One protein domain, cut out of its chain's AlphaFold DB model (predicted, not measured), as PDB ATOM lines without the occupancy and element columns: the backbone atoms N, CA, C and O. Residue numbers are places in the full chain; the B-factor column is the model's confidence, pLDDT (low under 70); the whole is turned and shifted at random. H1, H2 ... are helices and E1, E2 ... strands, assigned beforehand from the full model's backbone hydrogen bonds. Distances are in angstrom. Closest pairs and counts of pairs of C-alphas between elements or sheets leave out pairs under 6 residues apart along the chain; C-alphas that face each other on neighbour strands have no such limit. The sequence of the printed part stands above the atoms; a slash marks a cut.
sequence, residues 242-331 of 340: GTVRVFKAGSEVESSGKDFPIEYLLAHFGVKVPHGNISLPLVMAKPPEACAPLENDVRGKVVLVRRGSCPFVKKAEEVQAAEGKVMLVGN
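Overview. This is residues 242 to 331 of the 340 residues of the protein "PA domain-containing protein" of archaeon (UniProt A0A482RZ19). With little regular structure, a hairpin of short strands E1 and E2 is joined by one long loop, residues 266 to 281, to a small parallel sheet, E3 E4 E5, covered on one face by H1. The 90 printed residues run E1 E2 E3 E4 H1 E5, class mixed, with 30 in named elements. The whole is compact, radius of gyration of the C-alphas 13.1 A, spanning 34 by 27 by 23 A.

Along the chain. E1, residues 242 to 244, begins at C-alpha (-29.652, -13.009, -23.636). E2 is residues 262 to 265, E3 282 to 284, E4 302 to 306, 13.0 A long. H1, residues 312 to 321, measures 14.2 A. E5, residues 326 to 330, 12.7 A, ends at C-alpha (-37.574, -24.666, -26.866).

Arrangement. Within hydrogen-bond range are N 244 and O 262 of antiparallel E1 and E2, 2.7 A, N 304 and O 283 of parallel E3 and E4, 2.8 A, and N 303 and O 326 of parallel E4 and E5, 2.8 A. E4, H1, E5 form a right-handed strand-helix-strand unit, a helix between parallel neighbours. H1, with every O i to N i+4 pair within range, is on the sheet, making two layers, at height 9.4 A; its closest C-alphas to E5 are Ala 316 and Met 327, 6.4 A. E2 and E5 are near each other, 5 C-alpha pairs within 10 A.

Size, cuts and confidence. The farthest C-alphas, Asp 259 and Pro 293, are 36.0 A apart. The printed part has no cut; links E1 to E2, E2 to E3 and E3 to E4 are long. Residues 252 to 260 and 275 have pLDDT under 70.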
ATOM      1  N   GLY A 242     -30.237 -13.691 -22.488       87.31
ATOM      2  CA  GLY A 242     -29.652 -13.009 -23.636       87.31
ATOM      3  C   GLY A 242     -30.420 -13.291 -24.916       87.31
ATOM      4  O   GLY A 242     -31.575 -13.707 -24.882       87.31
ATOM      5  N   THR A 243     -29.761 -13.084 -26.052       87.50
ATOM      6  CA  THR A 243     -30.325 -13.355 -27.374       87.50
ATOM      7  C   THR A 243     -29.522 -14.420 -28.114       87.50
ATOM      8  O   THR A 243     -28.300 -14.512 -27.993       87.50
ATOM      9  N   VAL A 244     -30.220 -15.239 -28.893       86.94
ATOM     10  CA  VAL A 244     -29.672 -16.194 -29.849       86.94
ATOM     11  C   VAL A 244     -30.014 -15.705 -31.247       86.94
ATOM     12  O   VAL A 244     -31.161 -15.372 -31.549       86.94
ATOM     13  N   ARG A 245     -29.001 -15.699 -32.110       86.25
ATOM     14  CA  ARG A 245     -29.134 -15.404 -33.535       86.25
ATOM     15  C   ARG A 245     -28.843 -16.675 -34.308       86.25
ATOM     16  O   ARG A 245     -27.800 -17.297 -34.103       86.25
ATOM     17  N   VAL A 246     -29.774 -17.082 -35.162       84.88
ATOM     18  CA  VAL A 246     -29.644 -18.318 -35.940       84.88
ATOM     19  C   VAL A 246     -29.305 -17.954 -37.371       84.88
ATOM     20  O   VAL A 246     -30.057 -17.243 -38.031       84.88
ATOM     21  N   PHE A 247     -28.188 -18.471 -37.865       83.12
ATOM     22  CA  PHE A 247     -27.731 -18.263 -39.235       83.12
ATOM     23  C   PHE A 247     -27.929 -19.535 -40.050       83.12
ATOM     24  O   PHE A 247     -27.794 -20.648 -39.534       83.12
ATOM     25  N   LYS A 248     -28.231 -19.382 -41.342       82.38
ATOM     26  CA  LYS A 248     -28.246 -20.534 -42.246       82.38
ATOM     27  C   LYS A 248     -26.803 -20.990 -42.459       82.38
ATOM     28  O   LYS A 248     -25.925 -20.162 -42.676       82.38
ATOM     29  N   ALA A 249     -26.555 -22.299 -42.425       76.62
ATOM     30  CA  ALA A 249     -25.216 -22.843 -42.646       76.62
ATOM     31  C   ALA A 249     -24.595 -22.287 -43.945       76.62
ATOM     32  O   ALA A 249     -25.212 -22.365 -45.009       76.62
ATOM     33  N   GLY A 250     -23.395 -21.708 -43.838       73.56
ATOM     34  CA  GLY A 250     -22.679 -21.093 -44.962       73.56
ATOM     35  C   GLY A 250     -23.197 -19.717 -45.403       73.56
ATOM     36  O   GLY A 250     -22.828 -19.261 -46.478       73.56
ATOM     37  N   SER A 251     -24.050 -19.058 -44.613       73.44
ATOM     38  CA  SER A 251     -24.585 -17.728 -44.908       73.44
ATOM     39  C   SER A 251     -24.544 -16.831 -43.671       73.44
ATOM     40  O   SER A 251     -24.920 -17.252 -42.582       73.44
ATOM     41  N   GLU A 252     -24.162 -15.568 -43.851       69.06
ATOM     42  CA  GLU A 252     -24.319 -14.525 -42.824       69.06
ATOM     43  C   GLU A 252     -25.757 -13.983 -42.759       69.06
ATOM     44  O   GLU A 252     -26.087 -13.147 -41.916       69.06
ATOM     45  N   VAL A 253     -26.640 -14.462 -43.644       69.19
ATOM     46  CA  VAL A 253     -28.061 -14.118 -43.613       69.19
ATOM     47  C   VAL A 253     -28.724 -14.857 -42.456       69.19
ATOM     48  O   VAL A 253     -28.826 -16.089 -42.432       69.19
ATOM     49  N   GLU A 254     -29.178 -14.066 -41.492       67.31
ATOM     50  CA  GLU A 254     -29.926 -14.522 -40.330       67.31
ATOM     51  C   GLU A 254     -31.233 -15.201 -40.769       67.31
ATOM     52  O   GLU A 254     -31.978 -14.687 -41.602       67.31
ATOM     53  N   SER A 255     -31.474 -16.404 -40.248       65.31
ATOM     54  CA  SER A 255     -32.675 -17.199 -40.523       65.31
ATOM     55  C   SER A 255     -33.870 -16.745 -39.687       65.31
ATOM     56  O   SER A 255     -35.008 -16.898 -40.128       65.31
ATOM     57  N   SER A 256     -33.630 -16.164 -38.508       62.06
ATOM     58  CA  SER A 256     -34.617 -15.337 -37.811       62.06
ATOM     59  C   SER A 256     -34.603 -13.943 -38.441       62.06
ATOM     60  O   SER A 256     -33.537 -13.357 -38.615       62.06
ATOM     61  N   GLY A 257     -35.763 -13.410 -38.835       56.97
ATOM     62  CA  GLY A 257     -35.837 -12.045 -39.364       56.97
ATOM     63  C   GLY A 257     -35.195 -11.041 -38.396       56.97
ATOM     64  O   GLY A 257     -35.297 -11.213 -37.182       56.97
ATOM     65  N   LYS A 258     -34.548  -9.996 -38.935       54.59
ATOM     66  CA  LYS A 258     -33.823  -8.961 -38.164       54.59
ATOM     67  C   LYS A 258     -34.650  -8.306 -37.048       54.59
ATOM     68  O   LYS A 258     -34.067  -7.731 -36.135       54.59
ATOM     69  N   ASP A 259     -35.975  -8.407 -37.119       57.50
ATOM     70  CA  ASP A 259     -36.898  -7.734 -36.210       57.50
ATOM     71  C   ASP A 259     -37.175  -8.513 -34.907       57.50
ATOM     72  O   ASP A 259     -37.756  -7.943 -33.988       57.50
ATOM     73  N   PHE A 260     -36.749  -9.784 -34.782       64.19
ATOM     74  CA  PHE A 260     -37.037 -10.615 -33.599       64.19
ATOM     75  C   PHE A 260     -35.875 -11.561 -33.237       64.19
ATOM     76  O   PHE A 260     -35.909 -12.742 -33.604       64.19
ATOM     77  N   PRO A 261     -34.835 -11.086 -32.521       73.62
ATOM     78  CA  PRO A 261     -33.841 -11.986 -31.942       73.62
ATOM     79  C   PRO A 261     -34.516 -12.969 -30.971       73.62
ATOM     80  O   PRO A 261     -35.424 -12.595 -30.231       73.62
ATOM     81  N   ILE A 262     -34.076 -14.232 -30.959       84.69
ATOM     82  CA  ILE A 262     -34.644 -15.243 -30.057       84.69
ATOM     83  C   ILE A 262     -34.085 -14.993 -28.661       84.69
ATOM     84  O   ILE A 262     -32.906 -15.227 -28.410       84.69
ATOM     85  N   GLU A 263     -34.914 -14.518 -27.746       87.81
ATOM     86  CA  GLU A 263     -34.517 -14.318 -26.355       87.81
ATOM     87  C   GLU A 263     -34.431 -15.656 -25.601       87.81
ATOM     88  O   GLU A 263     -35.170 -16.603 -25.881       87.81
ATOM     89  N   TYR A 264     -33.530 -15.743 -24.624       89.12
ATOM     90  CA  TYR A 264     -33.422 -16.879 -23.715       89.12
ATOM     91  C   TYR A 264     -33.232 -16.417 -22.272       89.12
ATOM     92  O   TYR A 264     -32.668 -15.355 -22.015       89.12
ATOM     93  N   LEU A 265     -33.654 -17.267 -21.337       89.69
ATOM     94  CA  LEU A 265     -33.336 -17.163 -19.915       89.69
ATOM     95  C   LEU A 265     -32.379 -18.289 -19.530       89.69
ATOM     96  O   LEU A 265     -32.476 -19.399 -20.061       89.69
ATOM     97  N   LEU A 266     -31.481 -18.019 -18.588       90.44
ATOM     98  CA  LEU A 266     -30.683 -19.057 -17.948       90.44
ATOM     99  C   LEU A 266     -31.595 -19.977 -17.134       90.44
ATOM    100  O   LEU A 266     -32.535 -19.522 -16.482       90.44
ATOM    101  N   ALA A 267     -31.317 -21.279 -17.172       89.94
ATOM    102  CA  ALA A 267     -31.938 -22.231 -16.260       89.94
ATOM    103  C   ALA A 267     -31.482 -21.959 -14.817       89.94
ATOM    104  O   ALA A 267     -30.470 -21.300 -14.595       89.94
ATOM    105  N   HIS A 268     -32.181 -22.526 -13.837       87.88
ATOM    106  CA  HIS A 268     -31.715 -22.595 -12.452       87.88
ATOM    107  C   HIS A 268     -30.634 -23.652 -12.238       87.88
ATOM    108  O   HIS A 268     -30.321 -23.958 -11.102       87.88
ATOM    109  N   PHE A 269     -30.064 -24.248 -13.277       88.62
ATOM    110  CA  PHE A 269     -28.969 -25.201 -13.144       88.62
ATOM    111  C   PHE A 269     -28.009 -25.069 -14.325       88.62
ATOM    112  O   PHE A 269     -28.288 -24.379 -15.309       88.62
ATOM    113  N   GLY A 270     -26.874 -25.754 -14.221       87.25
ATOM    114  CA  GLY A 270     -25.794 -25.687 -15.195       87.25
ATOM    115  C   GLY A 270     -24.768 -24.616 -14.848       87.25
ATOM    116  O   GLY A 270     -24.867 -23.925 -13.836       87.25
ATOM    117  N   VAL A 271     -23.756 -24.506 -15.698       85.00
ATOM    118  CA  VAL A 271     -22.616 -23.615 -15.489       85.00
ATOM    119  C   VAL A 271     -22.781 -22.291 -16.212       85.00
ATOM    120  O   VAL A 271     -23.715 -22.054 -16.978       85.00
ATOM    121  N   LYS A 272     -21.797 -21.433 -15.983       82.81
ATOM    122  CA  LYS A 272     -21.652 -20.153 -16.635       82.81
ATOM    123  C   LYS A 272     -21.783 -20.193 -18.160       82.81
ATOM    124  O   LYS A 272     -20.996 -20.858 -18.845       82.81
ATOM    125  N   VAL A 273     -22.641 -19.339 -18.712       80.81
ATOM    126  CA  VAL A 273     -22.628 -19.086 -20.159       80.81
ATOM    127  C   VAL A 273     -21.346 -18.354 -20.597       80.81
ATOM    128  O   VAL A 273     -20.731 -17.610 -19.811       80.81
ATOM    129  N   PRO A 274     -20.882 -18.563 -21.846       71.00
ATOM    130  CA  PRO A 274     -19.794 -17.785 -22.442       71.00
ATOM    131  C   PRO A 274     -20.019 -16.272 -22.295       71.00
ATOM    132  O   PRO A 274     -21.124 -15.778 -22.489       71.00
ATOM    133  N   HIS A 275     -18.973 -15.527 -21.919       63.16
ATOM    134  CA  HIS A 275     -19.060 -14.078 -21.664       63.16
ATOM    135  C   HIS A 275     -19.135 -13.217 -22.936       63.16
ATOM    136  O   HIS A 275     -19.342 -12.009 -22.833       63.16
ATOM    137  N   GLY A 276     -18.997 -13.826 -24.114       70.50
ATOM    138  CA  GLY A 276     -19.020 -13.147 -25.405       70.50
ATOM    139  C   GLY A 276     -19.891 -13.866 -26.425       70.50
ATOM    140  O   GLY A 276     -20.438 -14.939 -26.164       70.50
ATOM    141  N   ASN A 277     -19.994 -13.261 -27.608       75.00
ATOM    142  CA  ASN A 277     -20.693 -13.857 -28.736       75.00
ATOM    143  C   ASN A 277     -19.964 -15.134 -29.151       75.00
ATOM    144  O   ASN A 277     -18.830 -15.084 -29.623       75.00
ATOM    145  N   ILE A 278     -20.625 -16.270 -28.969       80.44
ATOM    146  CA  ILE A 278     -20.130 -17.562 -29.419       80.44
ATOM    147  C   ILE A 278     -20.950 -18.005 -30.631       80.44
ATOM    148  O   ILE A 278     -22.177 -17.929 -30.621       80.44
ATOM    149  N   SER A 279     -20.264 -18.454 -31.680       86.94
ATOM    150  CA  SER A 279     -20.896 -19.087 -32.835       86.94
ATOM    151  C   SER A 279     -20.601 -20.577 -32.783       86.94
ATOM    152  O   SER A 279     -19.444 -20.989 -32.864       86.94
ATOM    153  N   LEU A 280     -21.645 -21.377 -32.599       89.50
ATOM    154  CA  LEU A 280     -21.574 -22.832 -32.561       89.50
ATOM    155  C   LEU A 280     -22.623 -23.408 -33.514       89.50
ATOM    156  O   LEU A 280     -23.694 -22.811 -33.671       89.50
ATOM    157  N   PRO A 281     -22.375 -24.586 -34.111       92.44
ATOM    158  CA  PRO A 281     -23.411 -25.296 -34.841       92.44
ATOM    159  C   PRO A 281     -24.621 -25.561 -33.935       92.44
ATOM    160  O   PRO A 281     -24.469 -26.058 -32.817       92.44
ATOM    161  N   LEU A 282     -25.817 -25.244 -34.431       91.69
ATOM    162  CA  LEU A 282     -27.087 -25.549 -33.777       91.69
ATOM    163  C   LEU A 282     -27.637 -26.863 -34.339       91.69
ATOM    164  O   LEU A 282     -27.818 -26.993 -35.550       91.69
ATOM    165  N   VAL A 283     -27.924 -27.828 -33.467       95.19
ATOM    166  CA  VAL A 283     -28.481 -29.133 -33.844       95.19
ATOM    167  C   VAL A 283     -29.700 -29.461 -32.994       95.19
ATOM    168  O   VAL A 283     -29.718 -29.218 -31.794       95.19
ATOM    169  N   MET A 284     -30.733 -30.032 -33.609       95.25
ATOM    170  CA  MET A 284     -31.861 -30.606 -32.872       95.25
ATOM    171  C   MET A 284     -31.421 -31.926 -32.230       95.25
ATOM    172  O   MET A 284     -30.780 -32.745 -32.895       95.25
ATOM    173  N   ALA A 285     -31.778 -32.146 -30.966       97.44
ATOM    174  CA  ALA A 285     -31.607 -33.441 -30.311       97.44
ATOM    175  C   ALA A 285     -32.371 -34.558 -31.049       97.44
ATOM    176  O   ALA A 285     -33.435 -34.325 -31.632       97.44
ATOM    177  N   LYS A 286     -31.851 -35.787 -30.994       97.56
ATOM    178  CA  LYS A 286     -32.556 -37.012 -31.392       97.56
ATOM    179  C   LYS A 286     -32.427 -38.040 -30.263       97.56
ATOM    180  O   LYS A 286     -31.309 -38.471 -30.029       97.56
ATOM    181  N   PRO A 287     -33.511 -38.413 -29.560       96.88
ATOM    182  CA  PRO A 287     -34.876 -37.917 -29.739       96.88
ATOM    183  C   PRO A 287     -35.007 -36.418 -29.386       96.88
ATOM    184  O   PRO A 287     -34.293 -35.940 -28.505       96.88
ATOM    185  N   PRO A 288     -35.943 -35.661 -30.004       96.00
ATOM    186  CA  PRO A 288     -36.067 -34.208 -29.803       96.00
ATOM    187  C   PRO A 288     -36.263 -33.767 -28.358       96.00
ATOM    188  O   PRO A 288     -35.940 -32.637 -28.013       96.00
ATOM    189  N   GLU A 289     -36.807 -34.634 -27.510       95.06
ATOM    190  CA  GLU A 289     -37.051 -34.330 -26.104       95.06
ATOM    191  C   GLU A 289     -35.867 -34.664 -25.193       95.06
ATOM    192  O   GLU A 289     -35.945 -34.328 -24.017       95.06
ATOM    193  N   ALA A 290     -34.805 -35.310 -25.686       96.44
ATOM    194  CA  ALA A 290     -33.653 -35.733 -24.879       96.44
ATOM    195  C   ALA A 290     -34.056 -36.468 -23.580       96.44
ATOM    196  O   ALA A 290     -33.496 -36.243 -22.515       96.44
ATOM    197  N   CYS A 291     -35.094 -37.309 -23.646       96.44
ATOM    198  CA  CYS A 291     -35.529 -38.133 -22.509       96.44
ATOM    199  C   CYS A 291     -34.866 -39.523 -22.480       96.44
ATOM    200  O   CYS A 291     -35.180 -40.333 -21.600       96.44
ATOM    201  N   ALA A 292     -33.985 -39.776 -23.446       96.06
ATOM    202  CA  ALA A 292     -33.179 -40.970 -23.654       96.06
ATOM    203  C   ALA A 292     -31.849 -40.550 -24.324       96.06
ATOM    204  O   ALA A 292     -31.799 -39.428 -24.850       96.06
ATOM    205  N   PRO A 293     -30.829 -41.433 -24.349       97.75
ATOM    206  CA  PRO A 293     -29.530 -41.142 -24.952       97.75
ATOM    207  C   PRO A 293     -29.629 -40.584 -26.371       97.75
ATOM    208  O   PRO A 293     -30.457 -41.034 -27.168       97.75
ATOM    209  N   LEU A 294     -28.784 -39.595 -26.679       97.94
ATOM    210  CA  LEU A 294     -28.812 -38.920 -27.973       97.94
ATOM    211  C   LEU A 294     -28.215 -39.794 -29.085       97.94
ATOM    212  O   LEU A 294     -27.102 -40.298 -28.984       97.94
ATOM    213  N   GLU A 295     -28.964 -39.934 -30.175       97.56
ATOM    214  CA  GLU A 295     -28.642 -40.767 -31.339       97.56
ATOM    215  C   GLU A 295     -27.818 -40.019 -32.400       97.56
ATOM    216  O   GLU A 295     -27.324 -40.618 -33.356       97.56
ATOM    217  N   ASN A 296     -27.709 -38.694 -32.286       97.31
ATOM    218  CA  ASN A 296     -26.996 -37.848 -33.238       97.31
ATOM    219  C   ASN A 296     -25.748 -37.205 -32.637       97.31
ATOM    220  O   ASN A 296     -25.673 -36.947 -31.443       97.31
ATOM    221  N   ASP A 297     -24.788 -36.874 -33.504       96.81
ATOM    222  CA  ASP A 297     -23.576 -36.170 -33.095       96.81
ATOM    223  C   ASP A 297     -23.888 -34.728 -32.669       96.81
ATOM    224  O   ASP A 297     -24.202 -33.856 -33.495       96.81
ATOM    225  N   VAL A 298     -23.750 -34.483 -31.370       97.50
ATOM    226  CA  VAL A 298     -23.931 -33.177 -30.736       97.50
ATOM    227  C   VAL A 298     -22.651 -32.625 -30.106       97.50
ATOM    228  O   VAL A 298     -22.693 -31.542 -29.520       97.50
ATOM    229  N   ARG A 299     -21.511 -33.316 -30.251       97.06
ATOM    230  CA  ARG A 299     -20.263 -32.957 -29.572       97.06
ATOM    231  C   ARG A 299     -19.846 -31.526 -29.910       97.06
ATOM    232  O   ARG A 299     -19.669 -31.178 -31.077       97.06
ATOM    233  N   GLY A 300     -19.687 -30.691 -28.884       92.94
ATOM    234  CA  GLY A 300     -19.276 -29.290 -29.015       92.94
ATOM    235  C   GLY A 300     -20.335 -28.351 -29.614       92.94
ATOM    236  O   GLY A 300     -20.018 -27.203 -29.918       92.94
ATOM    237  N   LYS A 301     -21.581 -28.806 -29.801       94.75
ATOM    238  CA  LYS A 301     -22.656 -28.051 -30.473       94.75
ATOM    239  C   LYS A 301     -23.658 -27.473 -29.475       94.75
ATOM    240  O   LYS A 301     -23.724 -27.896 -28.319       94.75
ATOM    241  N   VAL A 302     -24.461 -26.515 -29.936       94.00
ATOM    242  CA  VAL A 302     -25.679 -26.090 -29.232       94.00
ATOM    243  C   VAL A 302     -26.777 -27.083 -29.586       94.00
ATOM    244  O   VAL A 302     -27.098 -27.273 -30.759       94.00
ATOM    245  N   VAL A 303     -27.355 -27.715 -28.572       96.31
ATOM    246  CA  VAL A 303     -28.377 -28.745 -28.713       96.31
ATOM    247  C   VAL A 303     -29.738 -28.149 -28.395       96.31
ATOM    248  O   VAL A 303     -30.039 -27.825 -27.246       96.31
ATOM    249  N   LEU A 304     -30.569 -28.005 -29.423       95.12
ATOM    250  CA  LEU A 304     -31.963 -27.616 -29.279       95.12
ATOM    251  C   LEU A 304     -32.771 -28.829 -28.805       95.12
ATOM    252  O   LEU A 304     -32.875 -29.836 -29.510       95.12
ATOM    253  N   VAL A 305     -33.361 -28.708 -27.622       95.75
ATOM    254  CA  VAL A 305     -34.184 -29.731 -26.979       95.75
ATOM    255  C   VAL A 305     -35.617 -29.226 -26.877       95.75
ATOM    256  O   VAL A 305     -35.883 -28.108 -26.440       95.75
ATOM    257  N   ARG A 306     -36.578 -30.059 -27.263       93.00
ATOM    258  CA  ARG A 306     -38.000 -29.781 -27.091       93.00
ATOM    259  C   ARG A 306     -38.420 -30.090 -25.657       93.00
ATOM    260  O   ARG A 306     -38.032 -31.107 -25.067       93.00
ATOM    261  N   ARG A 307     -39.286 -29.243 -25.098       90.38
ATOM    262  CA  ARG A 307     -39.997 -29.586 -23.863       90.38
ATOM    263  C   ARG A 307     -40.749 -30.911 -24.056       90.38
ATOM    264  O   ARG A 307     -41.373 -31.127 -25.093       90.38
ATOM    265  N   GLY A 308     -40.630 -31.794 -23.070       85.38
ATOM    266  CA  GLY A 308     -41.178 -33.152 -23.090       85.38
ATOM    267  C   GLY A 308     -41.612 -33.568 -21.691       85.38
ATOM    268  O   GLY A 308     -41.694 -32.718 -20.805       85.38
ATOM    269  N   SER A 309     -41.856 -34.859 -21.484       87.88
ATOM    270  CA  SER A 309     -42.394 -35.386 -20.218       87.88
ATOM    271  C   SER A 309     -41.351 -35.611 -19.115       87.88
ATOM    272  O   SER A 309     -41.714 -35.671 -17.943       87.88
ATOM    273  N   CYS A 310     -40.068 -35.740 -19.463       93.56
ATOM    274  CA  CYS A 310     -38.998 -35.964 -18.488       93.56
ATOM    275  C   CYS A 310     -38.480 -34.660 -17.835       93.56
ATOM    276  O   CYS A 310     -38.582 -33.591 -18.450       93.56
ATOM    277  N   PRO A 311     -37.874 -34.742 -16.629       94.50
ATOM    278  CA  PRO A 311     -37.274 -33.596 -15.941       94.50
ATOM    279  C   PRO A 311     -36.197 -32.881 -16.765       94.50
ATOM    280  O   PRO A 311     -35.476 -33.507 -17.542       94.50
ATOM    281  N   PHE A 312     -36.045 -31.571 -16.563       93.94
ATOM    282  CA  PHE A 312     -35.062 -30.767 -17.296       93.94
ATOM    283  C   PHE A 312     -33.612 -31.137 -16.986       93.94
ATOM    284  O   PHE A 312     -32.791 -31.139 -17.899       93.94
ATOM    285  N   VAL A 313     -33.322 -31.505 -15.735       93.12
ATOM    286  CA  VAL A 313     -31.998 -31.998 -15.330       93.12
ATOM    287  C   VAL A 313     -31.624 -33.240 -16.135       93.12
ATOM    288  O   VAL A 313     -30.565 -33.257 -16.746       93.12
ATOM    289  N   LYS A 314     -32.546 -34.205 -16.278       94.94
ATOM    290  CA  LYS A 314     -32.319 -35.394 -17.110       94.94
ATOM    291  C   LYS A 314     -31.979 -35.027 -18.558       94.94
ATOM    292  O   LYS A 314     -31.049 -35.573 -19.132       94.94
ATOM    293  N   LYS A 315     -32.698 -34.071 -19.156       96.00
ATOM    294  CA  LYS A 315     -32.397 -33.604 -20.523       96.00
ATOM    295  C   LYS A 315     -30.975 -33.051 -20.629       96.00
ATOM    296  O   LYS A 315     -30.288 -33.319 -21.611       96.00
ATOM    297  N   ALA A 316     -30.544 -32.284 -19.628       95.06
ATOM    298  CA  ALA A 316     -29.197 -31.735 -19.575       95.06
ATOM    299  C   ALA A 316     -28.137 -32.821 -19.385       95.06
ATOM    300  O   ALA A 316     -27.098 -32.742 -20.029       95.06
ATOM    301  N   GLU A 317     -28.412 -33.841 -18.569       95.56
ATOM    302  CA  GLU A 317     -27.539 -35.005 -18.394       95.56
ATOM    303  C   GLU A 317     -27.321 -35.740 -19.719       95.56
ATOM    304  O   GLU A 317     -26.177 -36.007 -20.068       95.56
ATOM    305  N   GLU A 318     -28.377 -35.989 -20.504       97.25
ATOM    306  CA  GLU A 318     -28.243 -36.639 -21.819       97.25
ATOM    307  C   GLU A 318     -27.436 -35.776 -22.806       97.25
ATOM    308  O   GLU A 318     -26.589 -36.283 -23.545       97.25
ATOM    309  N   VAL A 319     -27.659 -34.454 -22.810       96.94
ATOM    310  CA  VAL A 319     -26.886 -33.519 -23.644       96.94
ATOM    311  C   VAL A 319     -25.418 -33.488 -23.219       96.94
ATOM    312  O   VAL A 319     -24.538 -33.518 -24.078       96.94
ATOM    313  N   GLN A 320     -25.148 -33.451 -21.915       95.12
ATOM    314  CA  GLN A 320     -23.797 -33.431 -21.360       95.12
ATOM    315  C   GLN A 320     -23.066 -34.753 -21.612       95.12
ATOM    316  O   GLN A 320     -21.903 -34.732 -22.009       95.12
ATOM    317  N   ALA A 321     -23.737 -35.895 -21.434       96.75
ATOM    318  CA  ALA A 321     -23.183 -37.223 -21.692       96.75
ATOM    319  C   ALA A 321     -22.785 -37.410 -23.163       96.75
ATOM    320  O   ALA A 321     -21.815 -38.103 -23.458       96.75
ATOM    321  N   ALA A 322     -23.494 -36.748 -24.080       97.44
ATOM    322  CA  ALA A 322     -23.163 -36.703 -25.502       97.44
ATOM    323  C   ALA A 322     -22.182 -35.565 -25.877       97.44
ATOM    324  O   ALA A 322     -21.996 -35.272 -27.059       97.44
ATOM    325  N   GLU A 323     -21.561 -34.915 -24.885       95.69
ATOM    326  CA  GLU A 323     -20.591 -33.820 -25.036       95.69
ATOM    327  C   GLU A 323     -21.151 -32.570 -25.750       95.69
ATOM    328  O   GLU A 323     -20.414 -31.795 -26.370       95.69
ATOM    329  N   GLY A 324     -22.466 -32.346 -25.675       95.31
ATOM    330  CA  GLY A 324     -23.099 -31.108 -26.120       95.31
ATOM    331  C   GLY A 324     -22.644 -29.916 -25.274       95.31
ATOM    332  O   GLY A 324     -22.550 -30.008 -24.053       95.31
ATOM    333  N   LYS A 325     -22.358 -28.771 -25.910       91.38
ATOM    334  CA  LYS A 325     -21.773 -27.613 -25.209       91.38
ATOM    335  C   LYS A 325     -22.817 -26.720 -24.544       91.38
ATOM    336  O   LYS A 325     -22.530 -26.095 -23.528       91.38
ATOM    337  N   VAL A 326     -24.009 -26.628 -25.131       91.88
ATOM    338  CA  VAL A 326     -25.128 -25.822 -24.618       91.88
ATOM    339  C   VAL A 326     -26.423 -26.578 -24.870       91.88
ATOM    340  O   VAL A 326     -26.677 -26.974 -26.003       91.88
ATOM    341  N   MET A 327     -27.267 -26.729 -23.851       94.06
ATOM    342  CA  MET A 327     -28.653 -27.155 -24.035       94.06
ATOM    343  C   MET A 327     -29.552 -25.922 -24.140       94.06
ATOM    344  O   MET A 327     -29.609 -25.121 -23.210       94.06
ATOM    345  N   LEU A 328     -30.289 -25.788 -25.242       93.31
ATOM    346  CA  LEU A 328     -31.319 -24.764 -25.404       93.31
ATOM    347  C   LEU A 328     -32.689 -25.433 -25.431       93.31
ATOM    348  O   LEU A 328     -32.976 -26.235 -26.317       93.31
ATOM    349  N   VAL A 329     -33.542 -25.115 -24.460       92.94
ATOM    350  CA  VAL A 329     -34.881 -25.707 -24.377       92.94
ATOM    351  C   VAL A 329     -35.885 -24.815 -25.096       92.94
ATOM    352  O   VAL A 329     -36.170 -23.704 -24.657       92.94
ATOM    353  N   GLY A 330     -36.461 -25.318 -26.185       88.75
ATOM    354  CA  GLY A 330     -37.574 -24.666 -26.866       88.75
ATOM    355  C   GLY A 330     -38.857 -24.796 -26.048       88.75
ATOM    356  O   GLY A 330     -39.328 -25.913 -25.796       88.75
ATOM    357  N   ASN A 331     -39.428 -23.662 -25.634       82.56
ATOM    358  CA  ASN A 331     -40.734 -23.648 -24.985       82.56
ATOM    359  C   ASN A 331     -41.852 -23.898 -26.011       82.56
ATOM    360  O   ASN A 331     -41.705 -23.604 -27.194       82.56
TER     361      ASN A 331